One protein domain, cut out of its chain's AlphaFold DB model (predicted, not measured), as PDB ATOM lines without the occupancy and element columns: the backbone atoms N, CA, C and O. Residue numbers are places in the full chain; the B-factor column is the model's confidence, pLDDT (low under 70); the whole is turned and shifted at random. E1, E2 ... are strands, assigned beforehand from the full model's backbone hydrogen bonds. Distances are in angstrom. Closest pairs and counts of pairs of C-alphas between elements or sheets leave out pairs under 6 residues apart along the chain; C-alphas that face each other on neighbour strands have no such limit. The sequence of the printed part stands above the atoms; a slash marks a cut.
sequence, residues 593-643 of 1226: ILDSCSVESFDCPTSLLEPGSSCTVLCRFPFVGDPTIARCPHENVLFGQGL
ATOM      1  N   ILE A 593      70.249  62.023 178.894       70.44
ATOM      2  CA  ILE A 593      70.406  60.965 177.884       70.44
ATOM      3  C   ILE A 593      70.040  61.555 176.512       70.44
ATOM      4  O   ILE A 593      69.086  62.327 176.412       70.44
ATOM      5  N   LEU A 594      70.799  61.219 175.465       77.69
ATOM      6  CA  LEU A 594      70.685  61.823 174.132       77.69
ATOM      7  C   LEU A 594      70.342  60.786 173.059       77.69
ATOM      8  O   LEU A 594      70.879  59.678 173.072       77.69
ATOM      9  N   ASP A 595      69.485  61.169 172.108       72.56
ATOM     10  CA  ASP A 595      69.209  60.357 170.921       72.56
ATOM     11  C   ASP A 595      70.437  60.319 170.001       72.56
ATOM     12  O   ASP A 595      70.855  61.327 169.431       72.56
ATOM     13  N   SER A 596      70.978  59.116 169.820       69.44
ATOM     14  CA  SER A 596      72.157  58.886 168.991       69.44
ATOM     15  C   SER A 596      71.951  59.185 167.501       69.44
ATOM     16  O   SER A 596      72.944  59.373 166.799       69.44
ATOM     17  N   CYS A 597      70.717  59.230 166.992       67.38
ATOM     18  CA  CYS A 597      70.453  59.478 165.574       67.38
ATOM     19  C   CYS A 597      70.458  60.973 165.215       67.38
ATOM     20  O   CYS A 597      70.959  61.326 164.146       67.38
ATOM     21  N   SER A 598      69.952  61.845 166.092       70.69
ATOM     22  CA  SER A 598      69.772  63.278 165.805       70.69
ATOM     23  C   SER A 598      70.788  64.225 166.458       70.69
ATOM     24  O   SER A 598      71.019  65.304 165.907       70.69
ATOM     25  N   VAL A 599      71.423  63.864 167.583       80.81
ATOM     26  CA  VAL A 599      72.254  64.794 168.383       80.81
ATOM     27  C   VAL A 599      73.552  64.189 168.934       80.81
ATOM     28  O   VAL A 599      73.682  62.981 169.117       80.81
ATOM     29  N   GLU A 600      74.531  65.050 169.231       81.88
ATOM     30  CA  GLU A 600      75.796  64.702 169.898       81.88
ATOM     31  C   GLU A 600      76.228  65.782 170.914       81.88
ATOM     32  O   GLU A 600      76.058  66.978 170.684       81.88
ATOM     33  N   SER A 601      76.778  65.385 172.070       82.62
ATOM     34  CA  SER A 601      77.223  66.312 173.130       82.62
ATOM     35  C   SER A 601      78.717  66.613 173.094       82.62
ATOM     36  O   SER A 601      79.528  65.711 172.883       82.62
ATOM     37  N   PHE A 602      79.083  67.844 173.456       72.75
ATOM     38  CA  PHE A 602      80.465  68.282 173.648       72.75
ATOM     39  C   PHE A 602      80.650  68.838 175.075       72.75
ATOM     40  O   PHE A 602      79.880  69.685 175.534       72.75
ATOM     41  N   ASP A 603      81.668  68.342 175.784       68.44
ATOM     42  CA  ASP A 603      82.036  68.717 177.163       68.44
ATOM     43  C   ASP A 603      80.957  68.524 178.263       68.44
ATOM     44  O   ASP A 603      81.009  69.167 179.313       68.44
ATOM     45  N   CYS A 604      79.999  67.604 178.086       74.38
ATOM     46  CA  CYS A 604      79.122  67.148 179.179       74.38
ATOM     47  C   CYS A 604      79.762  65.965 179.947       74.38
ATOM     48  O   CYS A 604      79.992  64.918 179.340       74.38
ATOM     49  N   PRO A 605      80.048  66.075 181.263       68.12
ATOM     50  CA  PRO A 605      80.549  64.955 182.062       68.12
ATOM     51  C   PRO A 605      79.439  63.930 182.347       68.12
ATOM     52  O   PRO A 605      78.281  64.285 182.553       68.12
ATOM     53  N   THR A 606      79.798  62.648 182.403       64.06
ATOM     54  CA  THR A 606      78.866  61.504 182.345       64.06
ATOM     55  C   THR A 606      78.112  61.178 183.646       64.06
ATOM     56  O   THR A 606      77.685  60.039 183.823       64.06
ATOM     57  N   SER A 607      77.953  62.122 184.583       65.19
ATOM     58  CA  SER A 607      77.254  61.864 185.856       65.19
ATOM     59  C   SER A 607      76.487  63.064 186.435       65.19
ATOM     60  O   SER A 607      75.261  63.099 186.328       65.19
ATOM     61  N   LEU A 608      77.165  64.033 187.062       76.25
ATOM     62  CA  LEU A 608      76.531  65.090 187.871       76.25
ATOM     63  C   LEU A 608      77.040  66.503 187.550       76.25
ATOM     64  O   LEU A 608      78.197  66.688 187.170       76.25
ATOM     65  N   LEU A 609      76.174  67.503 187.758       83.44
ATOM     66  CA  LEU A 609      76.455  68.928 187.558       83.44
ATOM     67  C   LEU A 609      75.968  69.766 188.760       83.44
ATOM     68  O   LEU A 609      74.814  69.672 189.179       83.44
ATOM     69  N   GLU A 610      76.844  70.625 189.288       83.56
ATOM     70  CA  GLU A 610      76.551  71.498 190.438       83.56
ATOM     71  C   GLU A 610      75.608  72.668 190.072       83.56
ATOM     72  O   GLU A 610      75.698  73.177 188.946       83.56
ATOM     73  N   PRO A 611      74.763  73.169 191.002       77.62
ATOM     74  CA  PRO A 611      73.876  74.320 190.792       77.62
ATOM     75  C   PRO A 611      74.583  75.539 190.186       77.62
ATOM     76  O   PRO A 611      75.463  76.140 190.799       77.62
ATOM     77  N   GLY A 612      74.180  75.914 188.969       80.94
ATOM     78  CA  GLY A 612      74.776  76.991 188.168       80.94
ATOM     79  C   GLY A 612      75.747  76.550 187.055       80.94
ATOM     80  O   GLY A 612      76.191  77.405 186.290       80.94
ATOM     81  N   SER A 613      76.072  75.258 186.933       86.88
ATOM     82  CA  SER A 613      77.007  74.709 185.922       86.88
ATOM     83  C   SER A 613      76.359  74.477 184.544       86.88
ATOM     84  O   SER A 613      75.132  74.433 184.456       86.88
ATOM     85  N   SER A 614      77.149  74.288 183.467       87.50
ATOM     86  CA  SER A 614      76.616  74.074 182.099       87.50
ATOM     87  C   SER A 614      77.532  73.339 181.096       87.50
ATOM     88  O   SER A 614      78.747  73.491 181.192       87.50
ATOM     89  N   CYS A 615      76.960  72.659 180.085       86.19
ATOM     90  CA  CYS A 615      77.652  72.018 178.936       86.19
ATOM     91  C   CYS A 615      76.874  72.185 177.596       86.19
ATOM     92  O   CYS A 615      75.844  72.858 177.593       86.19
ATOM     93  N   THR A 616      77.349  71.641 176.456       88.88
ATOM     94  CA  THR A 616      76.835  71.973 175.093       88.88
ATOM     95  C   THR A 616      76.414  70.742 174.267       88.88
ATOM     96  O   THR A 616      77.043  69.688 174.358       88.88
ATOM     97  N   VAL A 617      75.385  70.875 173.419       87.94
ATOM     98  CA  VAL A 617      74.861  69.812 172.530       87.94
ATOM     99  C   VAL A 617      74.664  70.333 171.095       87.94
ATOM    100  O   VAL A 617      74.267  71.480 170.897       87.94
ATOM    101  N   LEU A 618      74.960  69.497 170.095       87.88
ATOM    102  CA  LEU A 618      74.950  69.787 168.655       87.88
ATOM    103  C   LEU A 618      74.058  68.794 167.884       87.88
ATOM    104  O   LEU A 618      73.766  67.706 168.377       87.88
ATOM    105  N   CYS A 619      73.673  69.144 166.654       85.25
ATOM    106  CA  CYS A 619      72.980  68.236 165.733       85.25
ATOM    107  C   CYS A 619      73.944  67.295 165.003       85.25
ATOM    108  O   CYS A 619      75.004  67.717 164.533       85.25
ATOM    109  N   ARG A 620      73.534  66.036 164.839       80.94
ATOM    110  CA  ARG A 620      74.266  65.010 164.095       80.94
ATOM    111  C   ARG A 620      73.878  65.052 162.611       80.94
ATOM    112  O   ARG A 620      72.703  65.087 162.263       80.94
ATOM    113  N   PHE A 621      74.861  65.032 161.712       73.06
ATOM    114  CA  PHE A 621      74.615  65.020 160.261       73.06
ATOM    115  C   PHE A 621      73.827  63.749 159.853       73.06
ATOM    116  O   PHE A 621      74.235  62.665 160.272       73.06
ATOM    117  N   PRO A 622      72.748  63.836 159.038       63.34
ATOM    118  CA  PRO A 622      72.434  64.912 158.083       63.34
ATOM    119  C   PRO A 622      71.541  66.044 158.606       63.34
ATOM    120  O   PRO A 622      71.209  66.944 157.832       63.34
ATOM    121  N   PHE A 623      71.132  66.012 159.874       70.81
ATOM    122  CA  PHE A 623      70.289  67.050 160.456       70.81
ATOM    123  C   PHE A 623      71.087  68.347 160.677       70.81
ATOM    124  O   PHE A 623      72.287  68.317 160.963       70.81
ATOM    125  N   VAL A 624      70.425  69.498 160.536       76.06
ATOM    126  CA  VAL A 624      71.037  70.828 160.650       76.06
ATOM    127  C   VAL A 624      70.219  71.684 161.614       76.06
ATOM    128  O   VAL A 624      69.031  71.903 161.396       76.06
ATOM    129  N   GLY A 625      70.876  72.193 162.654       76.81
ATOM    130  CA  GLY A 625      70.294  73.065 163.673       76.81
ATOM    131  C   GLY A 625      71.385  73.750 164.496       76.81
ATOM    132  O   GLY A 625      72.535  73.298 164.510       76.81
ATOM    133  N   ASP A 626      71.040  74.857 165.153       84.38
ATOM    134  CA  ASP A 626      71.971  75.601 166.007       84.38
ATOM    135  C   ASP A 626      72.191  74.877 167.354       84.38
ATOM    136  O   ASP A 626      71.223  74.407 167.957       84.38
ATOM    137  N   PRO A 627      73.436  74.786 167.863       81.69
ATOM    138  CA  PRO A 627      73.741  74.070 169.101       81.69
ATOM    139  C   PRO A 627      73.202  74.779 170.351       81.69
ATOM    140  O   PRO A 627      73.224  76.008 170.451       81.69
ATOM    141  N   THR A 628      72.784  73.995 171.346       85.75
ATOM    142  CA  THR A 628      72.184  74.486 172.596       85.75
ATOM    143  C   THR A 628      73.060  74.200 173.817       85.75
ATOM    144  O   THR A 628      73.989  73.393 173.781       85.75
ATOM    145  N   ILE A 629      72.792  74.913 174.918       87.81
ATOM    146  CA  ILE A 629      73.564  74.840 176.167       87.81
ATOM    147  C   ILE A 629      72.653  74.341 177.287       87.81
ATOM    148  O   ILE A 629      71.642  74.977 177.581       87.81
ATOM    149  N   ALA A 630      73.053  73.258 177.946       86.94
ATOM    150  CA  ALA A 630      72.361  72.674 179.088       86.94
ATOM    151  C   ALA A 630      72.905  73.208 180.417       86.94
ATOM    152  O   ALA A 630      74.117  73.382 180.541       86.94
ATOM    153  N   ARG A 631      72.040  73.486 181.406       88.94
ATOM    154  CA  ARG A 631      72.409  74.162 182.669       88.94
ATOM    155  C   ARG A 631      71.778  73.522 183.906       88.94
ATOM    156  O   ARG A 631      70.636  73.102 183.858       88.94
ATOM    157  N   CYS A 632      72.461  73.513 185.049       88.75
ATOM    158  CA  CYS A 632      71.828  73.150 186.327       88.75
ATOM    159  C   CYS A 632      71.235  74.400 187.016       88.75
ATOM    160  O   CYS A 632      71.984  75.358 187.237       88.75
ATOM    161  N   PRO A 633      69.937  74.441 187.386       81.38
ATOM    162  CA  PRO A 633      69.336  75.615 188.028       81.38
ATOM    163  C   PRO A 633      69.955  75.979 189.389       81.38
ATOM    164  O   PRO A 633      70.126  75.139 190.267       81.38
ATOM    165  N   HIS A 634      70.220  77.270 189.611       79.62
ATOM    166  CA  HIS A 634      70.830  77.791 190.850       79.62
ATOM    167  C   HIS A 634      69.871  77.758 192.071       79.62
ATOM    168  O   HIS A 634      70.300  77.822 193.228       79.62
ATOM    169  N   GLU A 635      68.562  77.658 191.827       74.50
ATOM    170  CA  GLU A 635      67.503  77.492 192.839       74.50
ATOM    171  C   GLU A 635      67.047  76.026 192.984       74.50
ATOM    172  O   GLU A 635      66.056  75.782 193.664       74.50
ATOM    173  N   ASN A 636      67.723  75.050 192.353       80.12
ATOM    174  CA  ASN A 636      67.322  73.639 192.421       80.12
ATOM    175  C   ASN A 636      67.171  73.170 193.885       80.12
ATOM    176  O   ASN A 636      68.039  73.446 194.711       80.12
ATOM    177  N   VAL A 637      66.075  72.465 194.190       74.31
ATOM    178  CA  VAL A 637      65.729  71.864 195.498       74.31
ATOM    179  C   VAL A 637      65.605  70.337 195.456       74.31
ATOM    180  O   VAL A 637      65.411  69.706 196.492       74.31
ATOM    181  N   LEU A 638      65.753  69.734 194.275       65.38
ATOM    182  CA  LEU A 638      65.561  68.314 194.003       65.38
ATOM    183  C   LEU A 638      66.897  67.669 193.605       65.38
ATOM    184  O   LEU A 638      67.532  68.049 192.619       65.38
ATOM    185  N   PHE A 639      67.339  66.687 194.389       72.62
ATOM    186  CA  PHE A 639      68.552  65.927 194.088       72.62
ATOM    187  C   PHE A 639      68.335  65.089 192.822       72.62
ATOM    188  O   PHE A 639      67.353  64.355 192.734       72.62
ATOM    189  N   GLY A 640      69.240  65.204 191.848       70.75
ATOM    190  CA  GLY A 640      69.137  64.478 190.579       70.75
ATOM    191  C   GLY A 640      68.196  65.117 189.552       70.75
ATOM    192  O   GLY A 640      67.921  64.502 188.527       70.75
ATOM    193  N   GLN A 641      67.722  66.354 189.772       78.56
ATOM    194  CA  GLN A 641      66.968  67.080 188.744       78.56
ATOM    195  C   GLN A 641      67.782  67.153 187.440       78.56
ATOM    196  O   GLN A 641      68.973  67.466 187.465       78.56
ATOM    197  N   GLY A 642      67.149  66.871 186.299       78.31
ATOM    198  CA  GLY A 642      67.794  67.008 184.993       78.31
ATOM    199  C   GLY A 642      68.225  68.451 184.704       78.31
ATOM    200  O   GLY A 642      67.672  69.404 185.260       78.31
ATOM    201  N   LEU A 643      69.212  68.618 183.823       84.06
ATOM    202  CA  LEU A 643      69.614  69.947 183.354       84.06
ATOM    203  C   LEU A 643      68.435  70.681 182.690       84.06
ATOM    204  O   LEU A 643      67.690  70.102 181.906       84.06
TER     205      LEU A 643
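What this domain is: This is residues 593 to 643 of the 1226 residues of the protein "Hypothetical protein" of Symbiodinium sp. CCMP2456 (UniProt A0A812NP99). With little regular structure, this is a thin rod of loops and one small three-stranded antiparallel sheet, E1-E2-E3. The loop between E2 and E3 makes one end; residues 632 to 643 fold back at the other. The printed part has 51 residues, 14 of them in named elements, all strand, forming a meander, each strand the antiparallel neighbour of the one before. It is loose, with a radius of gyration of the C-alphas of 12.3 A and spans of 38 by 17 by 15 A.

How they stand to each other: E1, residues 599 to 602, and E2, residues 614 to 619, form a hairpin at 142 degrees; N 600 and O 618, 2.9 A apart, are within hydrogen-bond range. E2 and E3, residues 628 to 631, form a hairpin at 153 degrees, with N 630 and O 615 at 2.8 A. The edge strands E1 and E3 are apart.

Where its parts are: E1 begins at C-alpha 599 (72.254, 64.794, 168.383). E2 measures 17.8 A. E3 ends at C-alpha 631 (72.409, 74.162, 182.669).

The domain as a whole: The farthest C-alphas, of Pro 622 and Val 637, are 38.6 A apart. The printed part has no cut. E1 to E2 is a long link. Eight residues, among them 605 to 607, have pLDDT under 70.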